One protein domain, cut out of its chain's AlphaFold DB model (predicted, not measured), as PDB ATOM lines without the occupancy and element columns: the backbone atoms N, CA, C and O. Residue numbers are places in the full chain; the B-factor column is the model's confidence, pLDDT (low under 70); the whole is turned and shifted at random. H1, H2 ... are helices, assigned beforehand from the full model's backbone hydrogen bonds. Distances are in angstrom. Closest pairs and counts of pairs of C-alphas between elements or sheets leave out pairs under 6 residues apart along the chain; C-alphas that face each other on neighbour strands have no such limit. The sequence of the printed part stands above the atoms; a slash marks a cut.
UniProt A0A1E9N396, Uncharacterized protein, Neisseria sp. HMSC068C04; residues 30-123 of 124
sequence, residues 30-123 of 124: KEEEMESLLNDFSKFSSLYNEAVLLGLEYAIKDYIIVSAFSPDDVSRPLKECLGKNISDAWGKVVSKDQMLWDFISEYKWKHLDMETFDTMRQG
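Overview. This is residues 30 to 123 of the 124 residues of an uncharacterized protein of Neisseria sp. HMSC068C04 (UniProt A0A1E9N396). H3 sits between the corner of H1 and H2 and the hairpin of H4 and H5; H6 is near it, and loop residues 83 to 95 reach far out. The printed part has 94 residues with six named helices, H1 to H6: all helix. It is compact, radius of gyration of the C-alphas 13.6 A, spanning 44 by 29 by 26 A.

Along the chain. H1 is residues 32 to 39, from C-alpha (0.565, -17.342, 12.816); H2 41 to 53; H3 60 to 69; H4 72 to 82; H5 96 to 111, 21.7 A long; H6 114 to 121, to C-alpha (-0.992, -27.200, 27.427).

Arrangement. H3 touches H1 and H2, the latter with the C-alphas of Ala 51 and Ile 60 closest, 5.6 A. H3, H4 and H5 form an up-and-down bundle, each running against the one before. Every O i to N i+4 pair is within hydrogen-bond range except in H4, 6 of 7.

Size, cuts and confidence. The printed part has no cut, the H4 to H5 link is long, and residues 108 to 123 have pLDDT under 70.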
ATOM      1  N   LYS A  30       4.721 -17.775  18.174       84.06
ATOM      2  CA  LYS A  30       5.384 -18.335  16.985       84.06
ATOM      3  C   LYS A  30       4.411 -18.905  15.949       84.06
ATOM      4  O   LYS A  30       4.823 -19.106  14.809       84.06
ATOM      5  N   GLU A  31       3.181 -19.208  16.350       82.75
ATOM      6  CA  GLU A  31       2.127 -19.695  15.461       82.75
ATOM      7  C   GLU A  31       1.358 -18.503  14.870       82.75
ATOM      8  O   GLU A  31       0.955 -17.604  15.612       82.75
ATOM      9  N   GLU A  32       1.124 -18.492  13.553       86.06
ATOM     10  CA  GLU A  32       0.565 -17.342  12.816       86.06
ATOM     11  C   GLU A  32      -0.798 -16.886  13.372       86.06
ATOM     12  O   GLU A  32      -1.055 -15.690  13.548       86.06
ATOM     13  N   GLU A  33      -1.673 -17.836  13.705       85.50
ATOM     14  CA  GLU A  33      -3.007 -17.560  14.237       85.50
ATOM     15  C   GLU A  33      -2.945 -16.870  15.604       85.50
ATOM     16  O   GLU A  33      -3.725 -15.951  15.889       85.50
ATOM     17  N   MET A  34      -2.000 -17.292  16.449       87.44
ATOM     18  CA  MET A  34      -1.813 -16.724  17.778       87.44
ATOM     19  C   MET A  34      -1.061 -15.393  17.715       87.44
ATOM     20  O   MET A  34      -1.441 -14.465  18.425       87.44
ATOM     21  N   GLU A  35      -0.068 -15.248  16.834       89.62
ATOM     22  CA  GLU A  35       0.597 -13.970  16.558       89.62
ATOM     23  C   GLU A  35      -0.434 -12.904  16.155       89.62
ATOM     24  O   GLU A  35      -0.476 -11.807  16.718       89.62
ATOM     25  N   SER A  36      -1.331 -13.245  15.222       89.38
ATOM     26  CA  SER A  36      -2.416 -12.361  14.788       89.38
ATOM     27  C   SER A  36      -3.338 -11.968  15.947       89.38
ATOM     28  O   SER A  36      -3.729 -10.804  16.058       89.38
ATOM     29  N   LEU A  37      -3.677 -12.918  16.825       91.06
ATOM     30  CA  LEU A  37      -4.528 -12.660  17.985       91.06
ATOM     31  C   LEU A  37      -3.837 -11.781  19.038       91.06
ATOM     32  O   LEU A  37      -4.471 -10.877  19.577       91.06
ATOM     33  N   LEU A  38      -2.563 -12.033  19.343       91.31
ATOM     34  CA  LEU A  38      -1.815 -11.296  20.365       91.31
ATOM     35  C   LEU A  38      -1.443  -9.880  19.911       91.31
ATOM     36  O   LEU A  38      -1.379  -8.973  20.745       91.31
ATOM     37  N   ASN A  39      -1.282  -9.666  18.603       93.25
ATOM     38  CA  ASN A  39      -1.107  -8.337  18.014       93.25
ATOM     39  C   ASN A  39      -2.388  -7.485  18.048       93.25
ATOM     40  O   ASN A  39      -2.309  -6.256  17.976       93.25
ATOM     41  N   ASP A  40      -3.562  -8.105  18.200       92.69
ATOM     42  CA  ASP A  40      -4.844  -7.420  18.370       92.69
ATOM     43  C   ASP A  40      -5.445  -7.703  19.755       92.69
ATOM     44  O   ASP A  40      -6.317  -8.557  19.950       92.69
ATOM     45  N   PHE A  41      -5.021  -6.907  20.741       90.38
ATOM     46  CA  PHE A  41      -5.529  -7.018  22.108       90.38
ATOM     47  C   PHE A  41      -7.056  -6.852  22.204       90.38
ATOM     48  O   PHE A  41      -7.676  -7.418  23.103       90.38
ATOM     49  N   SER A  42      -7.688  -6.109  21.286       92.50
ATOM     50  CA  SER A  42      -9.148  -5.970  21.264       92.50
ATOM     51  C   SER A  42      -9.813  -7.303  20.921       92.50
ATOM     52  O   SER A  42     -10.770  -7.706  21.586       92.50
ATOM     53  N   LYS A  43      -9.274  -8.024  19.932       92.31
ATOM     54  CA  LYS A  43      -9.741  -9.364  19.557       92.31
ATOM     55  C   LYS A  43      -9.541 -10.370  20.693       92.31
ATOM     56  O   LYS A  43     -10.485 -11.079  21.041       92.31
ATOM     57  N   PHE A  44      -8.370 -10.375  21.332       94.56
ATOM     58  CA  PHE A  44      -8.115 -11.200  22.520       94.56
ATOM     59  C   PHE A  44      -9.093 -10.888  23.665       94.56
ATOM     60  O   PHE A  44      -9.738 -11.787  24.206       94.56
ATOM     61  N   SER A  45      -9.253  -9.606  24.005       93.69
ATOM     62  CA  SER A  45     -10.139  -9.155  25.082       93.69
ATOM     63  C   SER A  45     -11.599  -9.532  24.812       93.69
ATOM     64  O   SER A  45     -12.318  -9.903  25.741       93.69
ATOM     65  N   SER A  46     -12.025  -9.505  23.545       94.31
ATOM     66  CA  SER A  46     -13.351  -9.971  23.134       94.31
ATOM     67  C   SER A  46     -13.544 -11.466  23.394       94.31
ATOM     68  O   SER A  46     -14.574 -11.838  23.948       94.31
ATOM     69  N   LEU A  47     -12.572 -12.313  23.036       93.69
ATOM     70  CA  LEU A  47     -12.651 -13.760  23.283       93.69
ATOM     71  C   LEU A  47     -12.648 -14.088  24.777       93.69
ATOM     72  O   LEU A  47     -13.401 -14.950  25.218       93.69
ATOM     73  N   TYR A  48     -11.846 -13.371  25.565       94.50
ATOM     74  CA  TYR A  48     -11.858 -13.512  27.019       94.50
ATOM     75  C   TYR A  48     -13.235 -13.170  27.601       94.50
ATOM     76  O   TYR A  48     -13.799 -13.946  28.366       94.50
ATOM     77  N   ASN A  49     -13.804 -12.020  27.222       93.69
ATOM     78  CA  ASN A  49     -15.115 -11.608  27.723       93.69
ATOM     79  C   ASN A  49     -16.211 -12.596  27.299       93.69
ATOM     80  O   ASN A  49     -17.123 -12.870  28.072       93.69
ATOM     81  N   GLU A  50     -16.119 -13.145  26.086       94.06
ATOM     82  CA  GLU A  50     -17.021 -14.194  25.616       94.06
ATOM     83  C   GLU A  50     -16.913 -15.461  26.477       94.06
ATOM     84  O   GLU A  50     -17.938 -15.993  26.893       94.06
ATOM     85  N   ALA A  51     -15.698 -15.904  26.812       93.06
ATOM     86  CA  ALA A  51     -15.472 -17.055  27.687       93.06
ATOM     87  C   ALA A  51     -16.094 -16.860  29.082       93.06
ATOM     88  O   ALA A  51     -16.789 -17.749  29.577       93.06
ATOM     89  N   VAL A  52     -15.919 -15.671  29.672       91.88
ATOM     90  CA  VAL A  52     -16.544 -15.299  30.954       91.88
ATOM     91  C   VAL A  52     -18.073 -15.318  30.847       91.88
ATOM     92  O   VAL A  52     -18.749 -15.885  31.701       91.88
ATOM     93  N   LEU A  53     -18.643 -14.762  29.771       91.56
ATOM     94  CA  LEU A  53     -20.095 -14.763  29.545       91.56
ATOM     95  C   LEU A  53     -20.672 -16.170  29.330       91.56
ATOM     96  O   LEU A  53     -21.831 -16.415  29.665       91.56
ATOM     97  N   LEU A  54     -19.879 -17.090  28.781       90.50
ATOM     98  CA  LEU A  54     -20.243 -18.501  28.645       90.50
ATOM     99  C   LEU A  54     -20.196 -19.258  29.982       90.50
ATOM    100  O   LEU A  54     -20.674 -20.392  30.037       90.50
ATOM    101  N   GLY A  55     -19.678 -18.636  31.047       90.19
ATOM    102  CA  GLY A  55     -19.538 -19.239  32.371       90.19
ATOM    103  C   GLY A  55     -18.376 -20.225  32.455       90.19
ATOM    104  O   GLY A  55     -18.489 -21.225  33.160       90.19
ATOM    105  N   LEU A  56     -17.305 -19.995  31.687       91.00
ATOM    106  CA  LEU A  56     -16.050 -20.726  31.848       91.00
ATOM    107  C   LEU A  56     -15.282 -20.144  33.033       91.00
ATOM    108  O   LEU A  56     -15.094 -18.931  33.107       91.00
ATOM    109  N   GLU A  57     -14.825 -21.012  33.931       86.69
ATOM    110  CA  GLU A  57     -14.091 -20.616  35.138       86.69
ATOM    111  C   GLU A  57     -12.624 -21.034  35.040       86.69
ATOM    112  O   GLU A  57     -11.727 -20.263  35.365       86.69
ATOM    113  N   TYR A  58     -12.361 -22.241  34.535       87.50
ATOM    114  CA  TYR A  58     -11.010 -22.809  34.491       87.50
ATOM    115  C   TYR A  58     -10.470 -22.976  33.072       87.50
ATOM    116  O   TYR A  58      -9.259 -23.085  32.881       87.50
ATOM    117  N   ALA A  59     -11.346 -22.983  32.067       91.25
ATOM    118  CA  ALA A  59     -10.984 -23.305  30.693       91.25
ATOM    119  C   ALA A  59     -10.955 -22.082  29.753       91.25
ATOM    120  O   ALA A  59     -10.978 -22.235  28.531       91.25
ATOM    121  N   ILE A  60     -10.868 -20.854  30.287       92.69
ATOM    122  CA  ILE A  60     -10.806 -19.620  29.476       92.69
ATOM    123  C   ILE A  60      -9.597 -19.634  28.525       92.69
ATOM    124  O   ILE A  60      -9.738 -19.324  27.343       92.69
ATOM    125  N   LYS A  61      -8.410 -20.030  29.011       91.25
ATOM    126  CA  LYS A  61      -7.198 -20.138  28.175       91.25
ATOM    127  C   LYS A  61      -7.411 -21.124  27.022       91.25
ATOM    128  O   LYS A  61      -7.123 -20.790  25.874       91.25
ATOM    129  N   ASP A  62      -7.965 -22.297  27.319       89.88
ATOM    130  CA  ASP A  62      -8.240 -23.335  26.322       89.88
ATOM    131  C   ASP A  62      -9.253 -22.854  25.276       89.88
ATOM    132  O   ASP A  62      -9.065 -23.073  24.079       89.88
ATOM    133  N   TYR A  63     -10.297 -22.141  25.708       91.94
ATOM    134  CA  TYR A  63     -11.290 -21.555  24.812       91.94
ATOM    135  C   TYR A  63     -10.657 -20.570  23.827       91.94
ATOM    136  O   TYR A  63     -10.971 -20.600  22.637       91.94
ATOM    137  N   ILE A  64      -9.758 -19.709  24.313       91.44
ATOM    138  CA  ILE A  64      -9.057 -18.723  23.488       91.44
ATOM    139  C   ILE A  64      -8.158 -19.422  22.466       91.44
ATOM    140  O   ILE A  64      -8.217 -19.077  21.289       91.44
ATOM    141  N   ILE A  65      -7.389 -20.431  22.886       88.56
ATOM    142  CA  ILE A  65      -6.530 -21.225  21.994       88.56
ATOM    143  C   ILE A  65      -7.381 -21.871  20.897       88.56
ATOM    144  O   ILE A  65      -7.154 -21.641  19.713       88.56
ATOM    145  N   VAL A  66      -8.421 -22.618  21.268       86.31
ATOM    146  CA  VAL A  66      -9.292 -23.292  20.295       86.31
ATOM    147  C   VAL A  66      -9.947 -22.290  19.356       86.31
ATOM    148  O   VAL A  66     -10.003 -22.541  18.159       86.31
ATOM    149  N   SER A  67     -10.404 -21.147  19.865       87.31
ATOM    150  CA  SER A  67     -11.029 -20.107  19.043       87.31
ATOM    151  C   SER A  67     -10.048 -19.413  18.097       87.31
ATOM    152  O   SER A  67     -10.480 -18.892  17.073       87.31
ATOM    153  N   ALA A  68      -8.753 -19.384  18.424       86.06
ATOM    154  CA  ALA A  68      -7.712 -18.839  17.558       86.06
ATOM    155  C   ALA A  68      -7.370 -19.796  16.408       86.06
ATOM    156  O   ALA A  68      -7.269 -19.363  15.266       86.06
ATOM    157  N   PHE A  69      -7.226 -21.089  16.715       80.94
ATOM    158  CA  PHE A  69      -6.748 -22.104  15.769       80.94
ATOM    159  C   PHE A  69      -7.855 -22.819  14.992       80.94
ATOM    160  O   PHE A  69      -7.588 -23.461  13.977       80.94
ATOM    161  N   SER A  70      -9.098 -22.776  15.474       80.06
ATOM    162  CA  SER A  70     -10.191 -23.509  14.836       80.06
ATOM    163  C   SER A  70     -10.880 -22.664  13.768       80.06
ATOM    164  O   SER A  70     -11.208 -21.503  14.025       80.06
ATOM    165  N   PRO A  71     -11.187 -23.247  12.599       77.31
ATOM    166  CA  PRO A  71     -11.968 -22.569  11.575       77.31
ATOM    167  C   PRO A  71     -13.413 -22.295  12.040       77.31
ATOM    168  O   PRO A  71     -13.920 -22.880  13.004       77.31
ATOM    169  N   ASP A  72     -14.098 -21.377  11.354       76.94
ATOM    170  CA  ASP A  72     -15.438 -20.894  11.731       76.94
ATOM    171  C   ASP A  72     -16.518 -21.989  11.787       76.94
ATOM    172  O   ASP A  72     -17.496 -21.883  12.534       76.94
ATOM    173  N   ASP A  73     -16.361 -23.042  10.991       76.06
ATOM    174  CA  ASP A  73     -17.234 -24.217  10.962       76.06
ATOM    175  C   ASP A  73     -17.092 -25.105  12.209       76.06
ATOM    176  O   ASP A  73     -17.994 -25.888  12.503       76.06
ATOM    177  N   VAL A  74     -16.020 -24.926  12.982       77.31
ATOM    178  CA  VAL A  74     -15.752 -25.597  14.262       77.31
ATOM    179  C   VAL A  74     -16.062 -24.669  15.440       77.31
ATOM    180  O   VAL A  74     -16.695 -25.083  16.416       77.31
ATOM    181  N   SER A  75     -15.678 -23.393  15.342       79.00
ATOM    182  CA  SER A  75     -15.856 -22.415  16.423       79.00
ATOM    183  C   SER A  75     -17.331 -22.080  16.676       79.00
ATOM    184  O   SER A  75     -17.754 -21.942  17.828       79.00
ATOM    185  N   ARG A  76     -18.160 -22.005  15.624       82.75
ATOM    186  CA  ARG A  76     -19.591 -21.690  15.757       82.75
ATOM    187  C   ARG A  76     -20.376 -22.791  16.495       82.75
ATOM    188  O   ARG A  76     -21.047 -22.450  17.471       82.75
ATOM    189  N   PRO A  77     -20.279 -24.088  16.131       83.62
ATOM    190  CA  PRO A  77     -20.924 -25.157  16.897       83.62
ATOM    191  C   PRO A  77     -20.457 -25.244  18.352       83.62
ATOM    192  O   PRO A  77     -21.277 -25.513  19.230       83.62
ATOM    193  N   LEU A  78     -19.171 -24.989  18.627       86.44
ATOM    194  CA  LEU A  78     -18.648 -24.943  19.994       86.44
ATOM    195  C   LEU A  78     -19.364 -23.870  20.822       86.44
ATOM    196  O   LEU A  78     -19.875 -24.164  21.901       86.44
ATOM    197  N   LYS A  79     -19.460 -22.645  20.295       88.25
ATOM    198  CA  LYS A  79     -20.151 -21.528  20.958       88.25
ATOM    199  C   LYS A  79     -21.621 -21.844  21.222       88.25
ATOM    200  O   LYS A  79     -22.114 -21.637  22.328       88.25
ATOM    201  N   GLU A  80     -22.317 -22.409  20.237       87.31
ATOM    202  CA  GLU A  80     -23.710 -22.835  20.402       87.31
ATOM    203  C   GLU A  80     -23.872 -23.951  21.441       87.31
ATOM    204  O   GLU A  80     -24.884 -23.998  22.143       87.31
ATOM    205  N   CYS A  81     -22.902 -24.862  21.536       86.31
ATOM    206  CA  CYS A  81     -22.890 -25.926  22.533       86.31
ATOM    207  C   CYS A  81     -22.695 -25.350  23.939       86.31
ATOM    208  O   CYS A  81     -23.520 -25.591  24.819       86.31
ATOM    209  N   LEU A  82     -21.668 -24.517  24.132       90.12
ATOM    210  CA  LEU A  82     -21.373 -23.872  25.413       90.12
ATOM    211  C   LEU A  82     -22.489 -22.919  25.857       90.12
ATOM    212  O   LEU A  82     -22.733 -22.784  27.050       90.12
ATOM    213  N   GLY A  83     -23.249 -22.329  24.933       89.62
ATOM    214  CA  GLY A  83     -24.431 -21.529  25.265       89.62
ATOM    215  C   GLY A  83     -25.604 -22.329  25.857       89.62
ATOM    216  O   GLY A  83     -26.512 -21.742  26.443       89.62
ATOM    217  N   LYS A  84     -25.614 -23.664  25.744       88.38
ATOM    218  CA  LYS A  84     -26.716 -24.524  26.211       88.38
ATOM    219  C   LYS A  84     -26.454 -25.083  27.602       88.38
ATOM    220  O   LYS A  84     -25.341 -25.489  27.923       88.38
ATOM    221  N   ASN A  85     -27.498 -25.174  28.420       87.62
ATOM    222  CA  ASN A  85     -27.442 -25.909  29.684       87.62
ATOM    223  C   ASN A  85     -27.791 -27.369  29.417       87.62
ATOM    224  O   ASN A  85     -28.959 -27.714  29.242       87.62
ATOM    225  N   ILE A  86     -26.760 -28.202  29.324       85.81
ATOM    226  CA  ILE A  86     -26.898 -29.642  29.121       85.81
ATOM    227  C   ILE A  86     -26.905 -30.313  30.490       85.81
ATOM    228  O   ILE A  86     -26.078 -29.989  31.340       85.81
ATOM    229  N   SER A  87     -27.832 -31.244  30.696       88.31
ATOM    230  CA  SER A  87     -27.849 -32.104  31.877       88.31
ATOM    231  C   SER A  87     -27.349 -33.500  31.526       88.31
ATOM    232  O   SER A  87     -27.606 -34.000  30.431       88.31
ATOM    233  N   ASP A  88     -26.655 -34.133  32.465       85.62
ATOM    234  CA  ASP A  88     -26.257 -35.532  32.364       85.62
ATOM    235  C   ASP A  88     -27.457 -36.491  32.509       85.62
ATOM    236  O   ASP A  88     -28.608 -36.085  32.701       85.62
ATOM    237  N   ALA A  89     -27.185 -37.798  32.437       88.44
ATOM    238  CA  ALA A  89     -28.195 -38.850  32.561       88.44
ATOM    239  C   ALA A  89     -28.934 -38.860  33.917       88.44
ATOM    240  O   ALA A  89     -29.969 -39.517  34.045       88.44
ATOM    241  N   TRP A  90     -28.426 -38.136  34.917       88.69
ATOM    242  CA  TRP A  90     -29.010 -37.994  36.250       88.69
ATOM    243  C   TRP A  90     -29.663 -36.622  36.469       88.69
ATOM    244  O   TRP A  90     -30.124 -36.329  37.571       88.69
ATOM    245  N   GLY A  91     -29.744 -35.789  35.426       88.88
ATOM    246  CA  GLY A  91     -30.376 -34.472  35.467       88.88
ATOM    247  C   GLY A  91     -29.483 -33.359  36.022       88.88
ATOM    248  O   GLY A  91     -29.944 -32.220  36.124       88.88
ATOM    249  N   LYS A  92     -28.214 -33.636  36.351       89.56
ATOM    250  CA  LYS A  92     -27.274 -32.622  36.840       89.56
ATOM    251  C   LYS A  92     -26.722 -31.820  35.665       89.56
ATOM    252  O   LYS A  92     -26.294 -32.399  34.672       89.56
ATOM    253  N   VAL A  93     -26.709 -30.492  35.786       89.62
ATOM    254  CA  VAL A  93     -26.110 -29.612  34.772       89.62
ATOM    255  C   VAL A  93     -24.613 -29.907  34.655       89.62
ATOM    256  O   VAL A  93     -23.897 -29.939  35.659       89.62
ATOM    257  N   VAL A  94     -24.158 -30.137  33.428       88.62
ATOM    258  CA  VAL A  94     -22.750 -30.368  33.098       88.62
ATOM    259  C   VAL A  94     -22.001 -29.034  33.144       88.62
ATOM    260  O   VAL A  94     -22.513 -28.014  32.683       88.62
ATOM    261  N   SER A  95     -20.791 -29.037  33.713       91.19
ATOM    262  CA  SER A  95     -19.922 -27.853  33.739       91.19
ATOM    263  C   SER A  95     -19.541 -27.415  32.322       91.19
ATOM    264  O   SER A  95     -19.260 -28.251  31.462       91.19
ATOM    265  N   LYS A  96     -19.484 -26.100  32.096       92.69
ATOM    266  CA  LYS A  96     -19.062 -25.504  30.823       92.69
ATOM    267  C   LYS A  96     -17.603 -25.815  30.509       92.69
ATOM    268  O   LYS A  96     -17.298 -26.137  29.364       92.69
ATOM    269  N   ASP A  97     -16.740 -25.811  31.525       90.62
ATOM    270  CA  ASP A  97     -15.337 -26.206  31.377       90.62
ATOM    271  C   ASP A  97     -15.236 -27.664  30.909       90.62
ATOM    272  O   ASP A  97     -14.521 -27.963  29.955       90.62
ATOM    273  N   GLN A  98     -16.031 -28.563  31.505       90.00
ATOM    274  CA  GLN A  98     -16.066 -29.970  31.094       90.00
ATOM    275  C   GLN A  98     -16.560 -30.124  29.653       90.00
ATOM    276  O   GLN A  98     -15.956 -30.855  28.875       90.00
ATOM    277  N   MET A  99     -17.624 -29.409  29.278       91.38
ATOM    278  CA  MET A  99     -18.142 -29.430  27.908       91.38
ATOM    279  C   MET A  99     -17.090 -28.972  26.890       91.38
ATOM    280  O   MET A  99     -16.985 -29.556  25.810       91.38
ATOM    281  N   LEU A 100     -16.305 -27.943  27.223       91.25
ATOM    282  CA  LEU A 100     -15.216 -27.468  26.377       91.25
ATOM    283  C   LEU A 100     -14.090 -28.501  26.278       91.25
ATOM    284  O   LEU A 100     -13.628 -28.785  25.178       91.25
ATOM    285  N   TRP A 101     -13.656 -29.094  27.389       89.81
ATOM    286  CA  TRP A 101     -12.606 -30.114  27.363       89.81
ATOM    287  C   TRP A 101     -13.021 -31.381  26.616       89.81
ATOM    288  O   TRP A 101     -12.206 -31.937  25.879       89.81
ATOM    289  N   ASP A 102     -14.282 -31.804  26.734       87.88
ATOM    290  CA  ASP A 102     -14.831 -32.918  25.958       87.88
ATOM    291  C   ASP A 102     -14.816 -32.594  24.460       87.88
ATOM    292  O   ASP A 102     -14.378 -33.410  23.648       87.88
ATOM    293  N   PHE A 103     -15.218 -31.372  24.091       86.38
ATOM    294  CA  PHE A 103     -15.131 -30.905  22.711       86.38
ATOM    295  C   PHE A 103     -13.691 -30.886  22.202       86.38
ATOM    296  O   PHE A 103     -13.426 -31.382  21.113       86.38
ATOM    297  N   ILE A 104     -12.758 -30.335  22.979       82.50
ATOM    298  CA  ILE A 104     -11.336 -30.283  22.626       82.50
ATOM    299  C   ILE A 104     -10.795 -31.688  22.433       82.50
ATOM    300  O   ILE A 104     -10.106 -31.929  21.452       82.50
ATOM    301  N   SER A 105     -11.110 -32.614  23.337       81.25
ATOM    302  CA  SER A 105     -10.720 -34.015  23.213       81.25
ATOM    303  C   SER A 105     -11.220 -34.590  21.886       81.25
ATOM    304  O   SER A 105     -10.422 -35.049  21.072       81.25
ATOM    305  N   GLU A 106     -12.517 -34.477  21.597       78.38
ATOM    306  CA  GLU A 106     -13.123 -34.959  20.349       78.38
ATOM    307  C   GLU A 106     -12.561 -34.282  19.088       78.38
ATOM    308  O   GLU A 106     -12.368 -34.935  18.060       78.38
ATOM    309  N   TYR A 107     -12.298 -32.977  19.151       71.94
ATOM    310  CA  TYR A 107     -11.747 -32.203  18.045       71.94
ATOM    311  C   TYR A 107     -10.279 -32.562  17.791       71.94
ATOM    312  O   TYR A 107      -9.898 -32.805  16.646       71.94
ATOM    313  N   LYS A 108      -9.478 -32.712  18.856       68.12
ATOM    314  CA  LYS A 108      -8.111 -33.251  18.808       68.12
ATOM    315  C   LYS A 108      -8.068 -34.617  18.137       68.12
ATOM    316  O   LYS A 108      -7.246 -34.827  17.259       68.12
ATOM    317  N   TRP A 109      -8.987 -35.518  18.487       54.50
ATOM    318  CA  TRP A 109      -9.068 -36.846  17.873       54.50
ATOM    319  C   TRP A 109      -9.311 -36.818  16.359       54.50
ATOM    320  O   TRP A 109      -8.987 -37.793  15.681       54.50
ATOM    321  N   LYS A 110      -9.903 -35.745  15.822       60.91
ATOM    322  CA  LYS A 110     -10.342 -35.681  14.420       60.91
ATOM    323  C   LYS A 110      -9.527 -34.734  13.540       60.91
ATOM    324  O   LYS A 110      -9.502 -34.957  12.330       60.91
ATOM    325  N   HIS A 111      -8.907 -33.689  14.099       59.38
ATOM    326  CA  HIS A 111      -8.459 -32.539  13.300       59.38
ATOM    327  C   HIS A 111      -7.121 -31.888  13.699       59.38
ATOM    328  O   HIS A 111      -6.563 -31.181  12.864       59.38
ATOM    329  N   LEU A 112      -6.586 -32.101  14.908       55.75
ATOM    330  CA  LEU A 112      -5.303 -31.520  15.344       55.75
ATOM    331  C   LEU A 112      -4.251 -32.619  15.519       55.75
ATOM    332  O   LEU A 112      -4.526 -33.640  16.144       55.75
ATOM    333  N   ASP A 113      -3.042 -32.397  15.002       56.72
ATOM    334  CA  ASP A 113      -1.898 -33.257  15.314       56.72
ATOM    335  C   ASP A 113      -1.559 -33.143  16.815       56.72
ATOM    336  O   ASP A 113      -1.587 -32.050  17.392       56.72
ATOM    337  N   MET A 114      -1.297 -34.283  17.462       52.25
ATOM    338  CA  MET A 114      -1.211 -34.414  18.927       52.25
ATOM    339  C   MET A 114      -0.094 -33.560  19.541       52.25
ATOM    340  O   MET A 114      -0.233 -33.103  20.675       52.25
ATOM    341  N   GLU A 115       0.996 -33.324  18.807       56.78
ATOM    342  CA  GLU A 115       2.161 -32.613  19.338       56.78
ATOM    343  C   GLU A 115       1.868 -31.133  19.604       56.78
ATOM    344  O   GLU A 115       2.212 -30.627  20.670       56.78
ATOM    345  N   THR A 116       1.174 -30.433  18.708       55.72
ATOM    346  CA  THR A 116       1.007 -28.975  18.807       55.72
ATOM    347  C   THR A 116       0.180 -28.570  20.032       55.72
ATOM    348  O   THR A 116       0.616 -27.730  20.817       55.72
ATOM    349  N   PHE A 117      -0.969 -29.211  20.279       59.12
ATOM    350  CA  PHE A 117      -1.828 -28.833  21.410       59.12
ATOM    351  C   PHE A 117      -1.257 -29.269  22.767       59.12
ATOM    352  O   PHE A 117      -1.365 -28.534  23.749       59.12
ATOM    353  N   ASP A 118      -0.663 -30.458  22.872       61.66
ATOM    354  CA  ASP A 118      -0.117 -30.901  24.160       61.66
ATOM    355  C   ASP A 118       1.120 -30.078  24.558       61.66
ATOM    356  O   ASP A 118       1.282 -29.769  25.742       61.66
ATOM    357  N   THR A 119       1.894 -29.592  23.579       60.03
ATOM    358  CA  THR A 119       2.945 -28.583  23.803       60.03
ATOM    359  C   THR A 119       2.352 -27.242  24.265       60.03
ATOM    360  O   THR A 119       2.907 -26.603  25.156       60.03
ATOM    361  N   MET A 120       1.178 -26.843  23.751       56.78
ATOM    362  CA  MET A 120       0.446 -25.638  24.189       56.78
ATOM    363  C   MET A 120      -0.112 -25.738  25.618       56.78
ATOM    364  O   MET A 120      -0.255 -24.721  26.300       56.78
ATOM    365  N   ARG A 121      -0.428 -26.954  26.088       56.97
ATOM    366  CA  ARG A 121      -0.992 -27.200  27.427       56.97
ATOM    367  C   ARG A 121       0.070 -27.346  28.522       56.97
ATOM    368  O   ARG A 121      -0.241 -27.105  29.681       56.97
ATOM    369  N   GLN A 122       1.293 -27.755  28.180       52.53
ATOM    370  CA  GLN A 122       2.382 -28.008  29.139       52.53
ATOM    371  C   GLN A 122       3.213 -26.771  29.524       52.53
ATOM    372  O   GLN A 122       4.181 -26.913  30.264       52.53
ATOM    373  N   GLY A 123       2.855 -25.570  29.056       45.75
ATOM    374  CA  GLY A 123       3.467 -24.320  29.515       45.75
ATOM    375  C   GLY A 123       2.992 -23.923  30.918       45.75
ATOM    376  O   GLY A 123       2.182 -23.002  31.033       45.75
TER     377      GLY A 123